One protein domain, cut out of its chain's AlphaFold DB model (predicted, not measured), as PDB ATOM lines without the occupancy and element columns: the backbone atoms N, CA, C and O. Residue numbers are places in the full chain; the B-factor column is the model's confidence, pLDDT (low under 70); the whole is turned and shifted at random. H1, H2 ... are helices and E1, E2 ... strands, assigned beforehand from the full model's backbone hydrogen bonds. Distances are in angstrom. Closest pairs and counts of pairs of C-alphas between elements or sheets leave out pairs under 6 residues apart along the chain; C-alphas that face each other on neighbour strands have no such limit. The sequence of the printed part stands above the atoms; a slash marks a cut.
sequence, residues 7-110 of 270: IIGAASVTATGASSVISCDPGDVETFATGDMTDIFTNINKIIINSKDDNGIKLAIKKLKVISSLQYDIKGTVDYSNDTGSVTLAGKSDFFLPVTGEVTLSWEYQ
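Overview. This is residues 7 to 110 of the 270 residues of an uncharacterized protein of Spiroplasma culicicola AES-1 (UniProt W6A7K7). Little regular structure is present: a four-stranded sheet, E1 E4 E3 E2, curls round H2 like part of a barrel, with the long unnamed stretch of residues 7 to 36 toward one end. Of 104 printed residues, 38 are in named elements, in order H1 E1 H2 E2 E3 E4; class and sheet are mixed. It is compact, with a radius of gyration of the C-alphas of 13.6 A, and spans 40 by 31 by 24 A.

Along the chain. E3, residues 84 to 91, is 22.9 A long; E4, 102 to 109, is 22.2 A, ending at C-alpha (170.577, 100.476, 155.166). E1 is 46 to 49, E2 72 to 75, and H2 54 to 63, 14.4 A. H1, 37 to 40, begins at C-alpha (174.493, 115.886, 139.014).

Arrangement. E2 E3 E4 form a meander, successive antiparallel neighbours, of two hairpins: N 73 and O 90 are 2.9 A apart, N 87 and O 105 2.8 A. E1 is parallel to E4, with N 47 and O 106 at 2.9 A. E1, H2, E2 form a split strand-helix-strand unit, E4 and E3 between its strands, its crossover right-handed. H2 on one face makes two layers; its closest C-alpha pair with E1 is Gly 56 and Ile 49, 5.1 A. H1, on the same face, is over E4 at a height of 7.3 A over the sheet. Every O i to N i+4 pair in H2 is within hydrogen-bond range; H1 is too short for one.

Size, cuts and confidence. The printed part has no cut, and no link between named elements is long. The farthest C-alphas, Val 13 and Ser 81, are 42.8 A apart. Confidence is under 70 in 36 residues, among them 7 to 33.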
ATOM      1  N   ILE A   7     182.466 131.728 147.580       29.58
ATOM      2  CA  ILE A   7     182.517 130.763 146.477       29.58
ATOM      3  C   ILE A   7     183.938 130.201 146.352       29.58
ATOM      4  O   ILE A   7     184.837 130.915 145.917       29.58
ATOM      5  N   ILE A   8     184.146 128.920 146.673       36.72
ATOM      6  CA  ILE A   8     185.435 128.242 146.452       36.72
ATOM      7  C   ILE A   8     185.355 127.466 145.130       36.72
ATOM      8  O   ILE A   8     184.776 126.382 145.035       36.72
ATOM      9  N   GLY A   9     185.907 128.060 144.071       27.25
ATOM     10  CA  GLY A   9     186.025 127.438 142.754       27.25
ATOM     11  C   GLY A   9     187.198 126.460 142.699       27.25
ATOM     12  O   GLY A   9     188.353 126.873 142.694       27.25
ATOM     13  N   ALA A  10     186.915 125.160 142.613       26.53
ATOM     14  CA  ALA A  10     187.921 124.135 142.354       26.53
ATOM     15  C   ALA A  10     188.132 123.978 140.837       26.53
ATOM     16  O   ALA A  10     187.495 123.153 140.187       26.53
ATOM     17  N   ALA A  11     189.034 124.766 140.250       24.38
ATOM     18  CA  ALA A  11     189.498 124.530 138.885       24.38
ATOM     19  C   ALA A  11     190.674 123.538 138.902       24.38
ATOM     20  O   ALA A  11     191.831 123.932 139.028       24.38
ATOM     21  N   SER A  12     190.391 122.239 138.759       25.84
ATOM     22  CA  SER A  12     191.418 121.256 138.390       25.84
ATOM     23  C   SER A  12     191.261 120.897 136.916       25.84
ATOM     24  O   SER A  12     190.214 120.431 136.469       25.84
ATOM     25  N   VAL A  13     192.304 121.156 136.133       30.06
ATOM     26  CA  VAL A  13     192.358 120.850 134.702       30.06
ATOM     27  C   VAL A  13     192.545 119.341 134.551       30.06
ATOM     28  O   VAL A  13     193.667 118.865 134.431       30.06
ATOM     29  N   THR A  14     191.451 118.590 134.706       27.44
ATOM     30  CA  THR A  14     191.131 117.258 134.130       27.44
ATOM     31  C   THR A  14     189.943 116.572 134.828       27.44
ATOM     32  O   THR A  14     189.512 115.525 134.358       27.44
ATOM     33  N   ALA A  15     189.341 117.170 135.862       26.39
ATOM     34  CA  ALA A  15     188.071 116.715 136.430       26.39
ATOM     35  C   ALA A  15     187.112 117.904 136.561       26.39
ATOM     36  O   ALA A  15     187.528 118.969 137.022       26.39
ATOM     37  N   THR A  16     185.853 117.735 136.144       26.83
ATOM     38  CA  THR A  16     184.736 118.674 136.340       26.83
ATOM     39  C   THR A  16     184.529 118.879 137.846       26.83
ATOM     40  O   THR A  16     183.756 118.189 138.500       26.83
ATOM     41  N   GLY A  17     185.336 119.762 138.435       29.78
ATOM     42  CA  GLY A  17     185.397 119.988 139.871       29.78
ATOM     43  C   GLY A  17     184.166 120.744 140.338       29.78
ATOM     44  O   GLY A  17     183.990 121.916 140.001       29.78
ATOM     45  N   ALA A  18     183.326 120.076 141.127       32.59
ATOM     46  CA  ALA A  18     182.256 120.705 141.884       32.59
ATOM     47  C   ALA A  18     182.836 121.890 142.680       32.59
ATOM     48  O   ALA A  18     183.627 121.715 143.610       32.59
ATOM     49  N   SER A  19     182.483 123.113 142.284       36.16
ATOM     50  CA  SER A  19     182.824 124.307 143.064       36.16
ATOM     51  C   SER A  19     182.014 124.237 144.350       36.16
ATOM     52  O   SER A  19     180.793 124.153 144.273       36.16
ATOM     53  N   SER A  20     182.690 124.192 145.494       34.94
ATOM     54  CA  SER A  20     182.091 123.915 146.798       34.94
ATOM     55  C   SER A  20     182.048 125.201 147.616       34.94
ATOM     56  O   SER A  20     183.076 125.659 148.093       34.94
ATOM     57  N   VAL A  21     180.884 125.823 147.778       37.78
ATOM     58  CA  VAL A  21     180.723 126.975 148.687       37.78
ATOM     59  C   VAL A  21     180.489 126.422 150.083       37.78
ATOM     60  O   VAL A  21     179.566 125.636 150.275       37.78
ATOM     61  N   ILE A  22     181.319 126.817 151.043       38.03
ATOM     62  CA  ILE A  22     181.174 126.429 152.447       38.03
ATOM     63  C   ILE A  22     180.437 127.558 153.168       38.03
ATOM     64  O   ILE A  22     180.887 128.704 153.161       38.03
ATOM     65  N   SER A  23     179.290 127.255 153.777       33.81
ATOM     66  CA  SER A  23     178.624 128.201 154.682       33.81
ATOM     67  C   SER A  23     179.474 128.410 155.943       33.81
ATOM     68  O   SER A  23     179.853 127.440 156.595       33.81
ATOM     69  N   CYS A  24     179.749 129.665 156.311       36.22
ATOM     70  CA  CYS A  24     180.450 130.029 157.550       36.22
ATOM     71  C   CYS A  24     179.534 130.057 158.796       36.22
ATOM     72  O   CYS A  24     179.935 130.608 159.821       36.22
ATOM     73  N   ASP A  25     178.307 129.518 158.727       28.95
ATOM     74  CA  ASP A  25     177.434 129.397 159.903       28.95
ATOM     75  C   ASP A  25     177.943 128.244 160.810       28.95
ATOM     76  O   ASP A  25     178.016 127.092 160.365       28.95
ATOM     77  N   PRO A  26     178.311 128.514 162.079       31.52
ATOM     78  CA  PRO A  26     178.848 127.506 162.986       31.52
ATOM     79  C   PRO A  26     177.731 126.555 163.425       31.52
ATOM     80  O   PRO A  26     176.890 126.907 164.250       31.52
ATOM     81  N   GLY A  27     177.719 125.349 162.862       33.62
ATOM     82  CA  GLY A  27     176.816 124.270 163.273       33.62
ATOM     83  C   GLY A  27     176.336 123.368 162.143       33.62
ATOM     84  O   GLY A  27     175.819 122.298 162.424       33.62
ATOM     85  N   ASP A  28     176.518 123.764 160.881       41.59
ATOM     86  CA  ASP A  28     176.205 122.910 159.738       41.59
ATOM     87  C   ASP A  28     176.957 123.395 158.496       41.59
ATOM     88  O   ASP A  28     176.508 124.281 157.766       41.59
ATOM     89  N   VAL A  29     178.136 122.816 158.259       47.34
ATOM     90  CA  VAL A  29     178.887 123.065 157.026       47.34
ATOM     91  C   VAL A  29     178.134 122.403 155.878       47.34
ATOM     92  O   VAL A  29     178.261 121.206 155.622       47.34
ATOM     93  N   GLU A  30     177.307 123.193 155.203       52.84
ATOM     94  CA  GLU A  30     176.722 122.812 153.928       52.84
ATOM     95  C   GLU A  30     177.712 123.111 152.804       52.84
ATOM     96  O   GLU A  30     178.175 124.244 152.660       52.84
ATOM     97  N   THR A  31     178.018 122.087 152.005       61.00
ATOM     98  CA  THR A  31     178.740 122.242 150.742       61.00
ATOM     99  C   THR A  31     177.741 122.560 149.646       61.00
ATOM    100  O   THR A  31     176.931 121.700 149.318       61.00
ATOM    101  N   PHE A  32     177.795 123.743 149.037       66.56
ATOM    102  CA  PHE A  32     177.001 124.003 147.837       66.56
ATOM    103  C   PHE A  32     177.794 123.708 146.573       66.56
ATOM    104  O   PHE A  32     178.894 124.226 146.429       66.56
ATOM    105  N   ALA A  33     177.217 122.937 145.657       69.75
ATOM    106  CA  ALA A  33     177.826 122.556 144.387       69.75
ATOM    107  C   ALA A  33     177.395 123.469 143.229       69.75
ATOM    108  O   ALA A  33     176.382 124.162 143.306       69.75
ATOM    109  N   THR A  34     178.111 123.402 142.109       73.38
ATOM    110  CA  THR A  34     177.658 123.905 140.802       73.38
ATOM    111  C   THR A  34     177.990 122.871 139.732       73.38
ATOM    112  O   THR A  34     179.031 122.217 139.825       73.38
ATOM    113  N   GLY A  35     177.144 122.744 138.708       77.31
ATOM    114  CA  GLY A  35     177.365 121.820 137.588       77.31
ATOM    115  C   GLY A  35     176.305 120.727 137.468       77.31
ATOM    116  O   GLY A  35     175.199 120.867 137.991       77.31
ATOM    117  N   ASP A  36     176.623 119.660 136.734       85.06
ATOM    118  CA  ASP A  36     175.703 118.544 136.507       85.06
ATOM    119  C   ASP A  36     175.749 117.520 137.651       85.06
ATOM    120  O   ASP A  36     176.814 117.219 138.194       85.06
ATOM    121  N   MET A  37     174.601 116.937 137.997       84.94
ATOM    122  CA  MET A  37     174.493 115.886 139.014       84.94
ATOM    123  C   MET A  37     175.403 114.686 138.715       84.94
ATOM    124  O   MET A  37     175.960 114.094 139.635       84.94
ATOM    125  N   THR A  38     175.605 114.338 137.445       77.38
ATOM    126  CA  THR A  38     176.491 113.231 137.057       77.38
ATOM    127  C   THR A  38     177.953 113.544 137.376       77.38
ATOM    128  O   THR A  38     178.682 112.672 137.847       77.38
ATOM    129  N   ASP A  39     178.377 114.794 137.175       67.56
ATOM    130  CA  ASP A  39     179.731 115.255 137.500       67.56
ATOM    131  C   ASP A  39     179.951 115.277 139.020       67.56
ATOM    132  O   ASP A  39     180.923 114.717 139.529       67.56
ATOM    133  N   ILE A  40     178.994 115.841 139.764       74.19
ATOM    134  CA  ILE A  40     179.043 115.950 141.233       74.19
ATOM    135  C   ILE A  40     179.167 114.568 141.893       74.19
ATOM    136  O   ILE A  40     179.878 114.411 142.885       74.19
ATOM    137  N   PHE A  41     178.514 113.552 141.324       78.19
ATOM    138  CA  PHE A  41     178.495 112.184 141.845       78.19
ATOM    139  C   PHE A  41     179.339 111.198 141.016       78.19
ATOM    140  O   PHE A  41     179.166 109.990 141.157       78.19
ATOM    141  N   THR A  42     180.284 111.661 140.185       69.06
ATOM    142  CA  THR A  42     181.025 110.810 139.220       69.06
ATOM    143  C   THR A  42     181.669 109.560 139.838       69.06
ATOM    144  O   THR A  42     181.752 108.524 139.181       69.06
ATOM    145  N   ASN A  43     182.075 109.615 141.110       62.81
ATOM    146  CA  ASN A  43     182.695 108.488 141.821       62.81
ATOM    147  C   ASN A  43     181.840 107.937 142.972       62.81
ATOM    148  O   ASN A  43     182.328 107.168 143.798       62.81
ATOM    149  N   ILE A  44     180.571 108.337 143.046       74.19
ATOM    150  CA  ILE A  44     179.655 107.976 144.122       74.19
ATOM    151  C   ILE A  44     178.434 107.338 143.479       74.19
ATOM    152  O   ILE A  44     177.552 108.013 142.968       74.19
ATOM    153  N   ASN A  45     178.384 106.012 143.506       77.19
ATOM    154  CA  ASN A  45     177.258 105.237 142.986       77.19
ATOM    155  C   ASN A  45     176.423 104.581 144.096       77.19
ATOM    156  O   ASN A  45     175.367 104.016 143.807       77.19
ATOM    157  N   LYS A  46     176.889 104.647 145.351       82.31
ATOM    158  CA  LYS A  46     176.250 104.047 146.521       82.31
ATOM    159  C   LYS A  46     176.372 104.952 147.746       82.31
ATOM    160  O   LYS A  46     177.433 105.520 147.983       82.31
ATOM    161  N   ILE A  47     175.305 105.030 148.537       78.38
ATOM    162  CA  ILE A  47     175.267 105.716 149.835       78.38
ATOM    163  C   ILE A  47     174.786 104.770 150.941       78.38
ATOM    164  O   ILE A  47     174.007 103.853 150.681       78.38
ATOM    165  N   ILE A  48     175.250 104.986 152.171       80.81
ATOM    166  CA  ILE A  48     174.801 104.236 153.351       80.81
ATOM    167  C   ILE A  48     173.822 105.099 154.137       80.81
ATOM    168  O   ILE A  48     174.139 106.247 154.445       80.81
ATOM    169  N   ILE A  49     172.647 104.554 154.451       80.38
ATOM    170  CA  ILE A  49     171.616 105.232 155.238       80.38
ATOM    171  C   ILE A  49     171.420 104.550 156.589       80.38
ATOM    172  O   ILE A  49     171.423 103.327 156.688       80.38
ATOM    173  N   ASN A  50     171.180 105.361 157.614       83.38
ATOM    174  CA  ASN A  50     170.908 104.904 158.981       83.38
ATOM    175  C   ASN A  50     169.421 105.029 159.354       83.38
ATOM    176  O   ASN A  50     169.008 104.596 160.421       83.38
ATOM    177  N   SER A  51     168.603 105.599 158.461       87.19
ATOM    178  CA  SER A  51     167.141 105.614 158.553       87.19
ATOM    179  C   SER A  51     166.545 105.251 157.199       87.19
ATOM    180  O   SER A  51     167.031 105.703 156.161       87.19
ATOM    181  N   LYS A  52     165.488 104.437 157.208       90.38
ATOM    182  CA  LYS A  52     164.753 103.981 156.018       90.38
ATOM    183  C   LYS A  52     163.696 105.002 155.582       90.38
ATOM    184  O   LYS A  52     162.508 104.696 155.508       90.38
ATOM    185  N   ASP A  53     164.140 106.231 155.344       91.19
ATOM    186  CA  ASP A  53     163.312 107.354 154.909       91.19
ATOM    187  C   ASP A  53     164.130 108.387 154.102       91.19
ATOM    188  O   ASP A  53     165.352 108.280 153.937       91.19
ATOM    189  N   ASP A  54     163.449 109.418 153.593       88.25
ATOM    190  CA  ASP A  54     164.073 110.518 152.847       88.25
ATOM    191  C   ASP A  54     165.118 111.282 153.680       88.25
ATOM    192  O   ASP A  54     166.071 111.838 153.128       88.25
ATOM    193  N   ASN A  55     164.959 111.337 155.008       86.31
ATOM    194  CA  ASN A  55     165.903 112.027 155.884       86.31
ATOM    195  C   ASN A  55     167.217 111.245 155.992       86.31
ATOM    196  O   ASN A  55     168.281 111.859 155.949       86.31
ATOM    197  N   GLY A  56     167.166 109.913 156.046       81.31
ATOM    198  CA  GLY A  56     168.339 109.044 155.996       81.31
ATOM    199  C   GLY A  56     169.160 109.258 154.724       81.31
ATOM    200  O   GLY A  56     170.380 109.408 154.798       81.31
ATOM    201  N   ILE A  57     168.495 109.382 153.570       88.06
ATOM    202  CA  ILE A  57     169.140 109.712 152.288       88.06
ATOM    203  C   ILE A  57     169.796 111.098 152.342       88.06
ATOM    204  O   ILE A  57     170.963 111.247 151.979       88.06
ATOM    205  N   LYS A  58     169.077 112.117 152.830       85.31
ATOM    206  CA  LYS A  58     169.604 113.489 152.928       85.31
ATOM    207  C   LYS A  58     170.814 113.582 153.851       85.31
ATOM    208  O   LYS A  58     171.788 114.247 153.503       85.31
ATOM    209  N   LEU A  59     170.775 112.906 154.999       79.06
ATOM    210  CA  LEU A  59     171.892 112.840 155.939       79.06
ATOM    211  C   LEU A  59     173.093 112.118 155.326       79.06
ATOM    212  O   LEU A  59     174.213 112.614 155.432       79.06
ATOM    213  N   ALA A  60     172.868 110.998 154.635       77.44
ATOM    214  CA  ALA A  60     173.923 110.274 153.935       77.44
ATOM    215  C   ALA A  60     174.604 111.145 152.871       77.44
ATOM    216  O   ALA A  60     175.827 111.221 152.833       77.44
ATOM    217  N   ILE A  61     173.828 111.873 152.061       79.25
ATOM    218  CA  ILE A  61     174.366 112.790 151.045       79.25
ATOM    219  C   ILE A  61     175.112 113.963 151.690       79.25
ATOM    220  O   ILE A  61     176.195 114.327 151.239       79.25
ATOM    221  N   LYS A  62     174.581 114.529 152.781       75.62
ATOM    222  CA  LYS A  62     175.238 115.609 153.530       75.62
ATOM    223  C   LYS A  62     176.601 115.173 154.081       75.62
ATOM    224  O   LYS A  62     177.559 115.936 153.984       75.62
ATOM    225  N   LYS A  63     176.721 113.933 154.576       68.19
ATOM    226  CA  LYS A  63     177.997 113.351 155.042       68.19
ATOM    227  C   LYS A  63     179.057 113.265 153.935       68.19
ATOM    228  O   LYS A  63     180.241 113.362 154.243       68.19
ATOM    229  N   LEU A  64     178.658 113.149 152.663       66.81
ATOM    230  CA  LEU A  64     179.589 113.150 151.524       66.81
ATOM    231  C   LEU A  64     180.223 114.523 151.271       66.81
ATOM    232  O   LEU A  64     181.244 114.594 150.594       66.81
ATOM    233  N   LYS A  65     179.624 115.610 151.783       67.81
ATOM    234  CA  LYS A  65     180.095 116.994 151.602       67.81
ATOM    235  C   LYS A  65     180.296 117.398 150.135       67.81
ATOM    236  O   LYS A  65     181.151 118.230 149.851       67.81
ATOM    237  N   VAL A  66     179.503 116.844 149.213       70.00
ATOM    238  CA  VAL A  66     179.575 117.156 147.769       70.00
ATOM    239  C   VAL A  66     178.476 118.100 147.287       70.00
ATOM    240  O   VAL A  66     178.664 118.765 146.277       70.00
ATOM    241  N   ILE A  67     177.332 118.161 147.978       77.88
ATOM    242  CA  ILE A  67     176.175 118.991 147.611       77.88
ATOM    243  C   ILE A  67     175.257 119.218 148.822       77.88
ATOM    244  O   ILE A  67     175.124 118.343 149.683       77.88
ATOM    245  N   SER A  68     174.588 120.373 148.880       81.19
ATOM    246  CA  SER A  68     173.637 120.713 149.939       81.19
ATOM    247  C   SER A  68     172.282 120.073 149.647       81.19
ATOM    248  O   SER A  68     171.834 120.009 148.500       81.19
ATOM    249  N   SER A  69     171.574 119.670 150.706       83.62
ATOM    250  CA  SER A  69     170.181 119.209 150.612       83.62
ATOM    251  C   SER A  69     169.221 120.261 150.038       83.62
ATOM    252  O   SER A  69     168.130 119.924 149.582       83.62
ATOM    253  N   LEU A  70     169.636 121.532 150.005       82.62
ATOM    254  CA  LEU A  70     168.882 122.626 149.404       82.62
ATOM    255  C   LEU A  70     168.955 122.651 147.870       82.62
ATOM    256  O   LEU A  70     168.124 123.315 147.257       82.62
ATOM    257  N   GLN A  71     169.908 121.942 147.251       84.31
ATOM    258  CA  GLN A  71     170.209 122.023 145.813       84.31
ATOM    259  C   GLN A  71     169.697 120.850 144.978       84.31
ATOM    260  O   GLN A  71     169.901 120.831 143.765       84.31
ATOM    261  N   TYR A  72     169.026 119.883 145.595       93.56
ATOM    262  CA  TYR A  72     168.409 118.774 144.881       93.56
ATOM    263  C   TYR A  72     167.035 118.433 145.455       93.56
ATOM    264  O   TYR A  72     166.682 118.838 146.565       93.56
ATOM    265  N   ASP A  73     166.269 117.672 144.683       94.12
ATOM    266  CA  ASP A  73     165.057 116.989 145.123       94.12
ATOM    267  C   ASP A  73     165.199 115.479 144.912       94.12
ATOM    268  O   ASP A  73     165.809 115.023 143.941       94.12
ATOM    269  N   ILE A  74     164.606 114.699 145.817       95.06
ATOM    270  CA  ILE A  74     164.412 113.260 145.623       95.06
ATOM    271  C   ILE A  74     163.231 113.089 144.665       95.06
ATOM    272  O   ILE A  74     162.129 113.573 144.927       95.06
ATOM    273  N   LYS A  75     163.462 112.433 143.526       94.12
ATOM    274  CA  LYS A  75     162.437 112.229 142.501       94.12
ATOM    275  C   LYS A  75     161.658 110.943 142.726       94.12
ATOM    276  O   LYS A  75     162.227 109.862 142.844       94.12
ATOM    277  N   GLY A  76     160.336 111.069 142.649       90.62
ATOM    278  CA  GLY A  76     159.416 109.943 142.770       90.62
ATOM    279  C   GLY A  76     159.286 109.445 144.208       90.62
ATOM    280  O   GLY A  76     159.552 110.173 145.159       90.62
ATOM    281  N   THR A  77     158.823 108.207 144.353       91.44
ATOM    282  CA  THR A  77     158.712 107.525 145.647       91.44
ATOM    283  C   THR A  77     159.835 106.505 145.759       91.44
ATOM    284  O   THR A  77     159.975 105.657 144.877       91.44
ATOM    285  N   VAL A  78     160.614 106.579 146.836       92.62
ATOM    286  CA  VAL A  78     161.657 105.595 147.148       92.62
ATOM    287  C   VAL A  78     161.032 104.434 147.925       92.62
ATOM    288  O   VAL A  78     160.269 104.644 148.868       92.62
ATOM    289  N   ASP A  79     161.324 103.201 147.511       93.44
ATOM    290  CA  ASP A  79     160.840 101.994 148.187       93.44
ATOM    291  C   ASP A  79     161.788 101.576 149.314       93.44
ATOM    292  O   ASP A  79     162.797 100.920 149.081       93.44
ATOM    293  N   TYR A  80     161.427 101.915 150.548       94.69
ATOM    294  CA  TYR A  80     162.189 101.585 151.752       94.69
ATOM    295  C   TYR A  80     161.850 100.214 152.367       94.69
ATOM    296  O   TYR A  80     162.253  99.926 153.493       94.69
ATOM    297  N   SER A  81     161.098  99.353 151.670       94.31
ATOM    298  CA  SER A  81     160.712  98.036 152.203       94.31
ATOM    299  C   SER A  81     161.888  97.060 152.353       94.31
ATOM    300  O   SER A  81     161.815  96.138 153.166       94.31
ATOM    301  N   ASN A  82     162.983  97.282 151.623       95.06
ATOM    302  CA  ASN A  82     164.186  96.446 151.630       95.06
ATOM    303  C   ASN A  82     165.353  97.123 152.377       95.06
ATOM    304  O   ASN A  82     165.256  98.272 152.804       95.06
ATOM    305  N   ASP A  83     166.464  96.405 152.562       94.44
ATOM    306  CA  ASP A  83     167.718  96.967 153.102       94.44
ATOM    307  C   ASP A  83     168.599  97.600 152.021       94.44
ATOM    308  O   ASP A  83     169.627  98.196 152.319       94.44
ATOM    309  N   THR A  84     168.208  97.483 150.755       95.06
ATOM    310  CA  THR A  84     168.891  98.121 149.632       95.06
ATOM    311  C   THR A  84     167.872  98.634 148.631       95.06
ATOM    312  O   THR A  84     166.761  98.109 148.537       95.06
ATOM    313  N   GLY A  85     168.264  99.633 147.853       95.12
ATOM    314  CA  GLY A  85     167.431 100.163 146.786       95.12
ATOM    315  C   GLY A  85     168.168 101.195 145.954       95.12
ATOM    316  O   GLY A  85     169.397 101.276 145.975       95.12
ATOM    317  N   SER A  86     167.408 101.986 145.207       95.69
ATOM    318  CA  SER A  86     167.927 103.116 144.447       95.69
ATOM    319  C   SER A  86     167.134 104.382 144.738       95.69
ATOM    320  O   SER A  86     165.972 104.339 145.144       95.69
ATOM    321  N   VAL A  87     167.790 105.521 144.553       96.62
ATOM    322  CA  VAL A  87     167.194 106.848 144.659       96.62
ATOM    323  C   VAL A  87     167.655 107.697 143.484       96.62
ATOM    324  O   VAL A  87     168.836 107.690 143.135       96.62
ATOM    325  N   THR A  88     166.731 108.433 142.872       97.44
ATOM    326  CA  THR A  88     167.051 109.418 141.836       97.44
ATOM    327  C   THR A  88     167.006 110.812 142.442       97.44
ATOM    328  O   THR A  88     166.009 111.209 143.043       97.44
ATOM    329  N   LEU A  89     168.094 111.554 142.276       95.88
ATOM    330  CA  LEU A  89     168.234 112.934 142.715       95.88
ATOM    331  C   LEU A  89     168.211 113.842 141.488       95.88
ATOM    332  O   LEU A  89     168.936 113.583 140.527       95.88
ATOM    333  N   ALA A  90     167.423 114.913 141.525       95.62
ATOM    334  CA  ALA A  90     167.415 115.939 140.487       95.62
ATOM    335  C   ALA A  90     167.948 117.260 141.027       95.62
ATOM    336  O   ALA A  90     167.505 117.713 142.082       95.62
ATOM    337  N   GLY A  91     168.870 117.876 140.292       90.81
ATOM    338  CA  GLY A  91     169.408 119.187 140.633       90.81
ATOM    339  C   GLY A  91     168.363 120.298 140.499       90.81
ATOM    340  O   GLY A  91     167.508 120.266 139.607       90.81
ATOM    341  N   LYS A  92     168.444 121.299 141.378       86.44
ATOM    342  CA  LYS A  92     167.647 122.530 141.308       86.44
ATOM    343  C   LYS A  92     168.361 123.564 140.455       86.44
ATOM    344  O   LYS A  92     169.318 124.209 140.889       86.44
ATOM    345  N   SER A  93     167.867 123.743 139.236       76.62
ATOM    346  CA  SER A  93     168.401 124.725 138.290       76.62
ATOM    347  C   SER A  93     168.000 126.169 138.613       76.62
ATOM    348  O   SER A  93     168.586 127.095 138.060       76.62
ATOM    349  N   ASP A  94     167.025 126.370 139.499       72.12
ATOM    350  CA  ASP A  94     166.496 127.666 139.936       72.12
ATOM    351  C   ASP A  94     167.123 128.187 141.244       72.12
ATOM    352  O   ASP A  94     166.798 129.287 141.697       72.12
ATOM    353  N   PHE A  95     168.042 127.430 141.847       74.81
ATOM    354  CA  PHE A  95     168.763 127.828 143.054       74.81
ATOM    355  C   PHE A  95     169.891 128.835 142.754       74.81
ATOM    356  O   PHE A  95     170.374 128.922 141.626       74.81
ATOM    357  N   PHE A  96     170.348 129.599 143.760       68.25
ATOM    358  CA  PHE A  96     171.361 130.657 143.556       68.25
ATOM    359  C   PHE A  96     172.707 130.126 143.021       68.25
ATOM    360  O   PHE A  96     173.438 130.862 142.362       68.25
ATOM    361  N   LEU A  97     172.999 128.850 143.288       65.75
ATOM    362  CA  LEU A  97     174.021 128.050 142.615       65.75
ATOM    363  C   LEU A  97     173.313 126.898 141.897       65.75
ATOM    364  O   LEU A  97     172.859 125.964 142.573       65.75
ATOM    365  N   PRO A  98     173.156 126.978 140.565       69.25
ATOM    366  CA  PRO A  98     172.354 126.023 139.826       69.25
ATOM    367  C   PRO A  98     173.065 124.675 139.725       69.25
ATOM    368  O   PRO A  98     174.237 124.585 139.348       69.25
ATOM    369  N   VAL A  99     172.309 123.618 140.004       81.62
ATOM    370  CA  VAL A  99     172.712 122.235 139.750       81.62
ATOM    371  C   VAL A  99     171.758 121.657 138.712       81.62
ATOM    372  O   VAL A  99     170.540 121.762 138.858       81.62
ATOM    373  N   THR A 100     172.295 121.095 137.633       85.44
ATOM    374  CA  THR A 100     171.505 120.577 136.505       85.44
ATOM    375  C   THR A 100     171.537 119.057 136.444       85.44
ATOM    376  O   THR A 100     172.396 118.419 137.041       85.44
ATOM    377  N   GLY A 101     170.602 118.470 135.698       92.56
ATOM    378  CA  GLY A 101     170.589 117.030 135.450       92.56
ATOM    379  C   GLY A 101     170.064 116.200 136.620       92.56
ATOM    380  O   GLY A 101     169.474 116.711 137.578       92.56
ATOM    381  N   GLU A 102     170.241 114.889 136.498       95.44
ATOM    382  CA  GLU A 102     169.770 113.892 137.456       95.44
ATOM    383  C   GLU A 102     170.838 112.813 137.647       95.44
ATOM    384  O   GLU A 102     171.559 112.478 136.709       95.44
ATOM    385  N   VAL A 103     170.913 112.230 138.841       93.25
ATOM    386  CA  VAL A 103     171.750 111.053 139.112       93.25
ATOM    387  C   VAL A 103     170.942 110.003 139.857       93.25
ATOM    388  O   VAL A 103     170.089 110.331 140.679       93.25
ATOM    389  N   THR A 104     171.201 108.728 139.571       95.81
ATOM    390  CA  THR A 104     170.637 107.611 140.335       95.81
ATOM    391  C   THR A 104     171.729 106.966 141.172       95.81
ATOM    392  O   THR A 104     172.731 106.500 140.635       95.81
ATOM    393  N   LEU A 105     171.516 106.934 142.484       88.38
ATOM    394  CA  LEU A 105     172.406 106.316 143.458       88.38
ATOM    395  C   LEU A 105     171.763 105.039 143.984       88.38
ATOM    396  O   LEU A 105     170.550 104.980 144.181       88.38
ATOM    397  N   SER A 106     172.576 104.026 144.249       90.31
ATOM    398  CA  SER A 106     172.157 102.898 145.078       90.31
ATOM    399  C   SER A 106     172.225 103.303 146.552       90.31
ATOM    400  O   SER A 106     173.072 104.108 146.933       90.31
ATOM    401  N   TRP A 107     171.381 102.738 147.404       92.31
ATOM    402  CA  TRP A 107     171.495 102.904 148.850       92.31
ATOM    403  C   TRP A 107     171.471 101.556 149.565       92.31
ATOM    404  O   TRP A 107     170.925 100.578 149.052       92.31
ATOM    405  N   GLU A 108     172.090 101.511 150.740       93.06
ATOM    406  CA  GLU A 108     172.074 100.371 151.657       93.06
ATOM    407  C   GLU A 108     171.812 100.866 153.079       93.06
ATOM    408  O   GLU A 108     172.429 101.832 153.529       93.06
ATOM    409  N   TYR A 109     170.881 100.215 153.770       90.00
ATOM    410  CA  TYR A 109     170.577 100.476 155.166       90.00
ATOM    411  C   TYR A 109     171.590  99.775 156.072       90.00
ATOM    412  O   TYR A 109     171.820  98.573 155.939       90.00
ATOM    413  N   GLN A 110     172.161 100.523 157.011       85.12
ATOM    414  CA  GLN A 110     172.963  99.988 158.104       85.12
ATOM    415  C   GLN A 110     172.424 100.537 159.421       85.12
ATOM    416  O   GLN A 110     172.334 101.750 159.611       85.12
TER     417      GLN A 110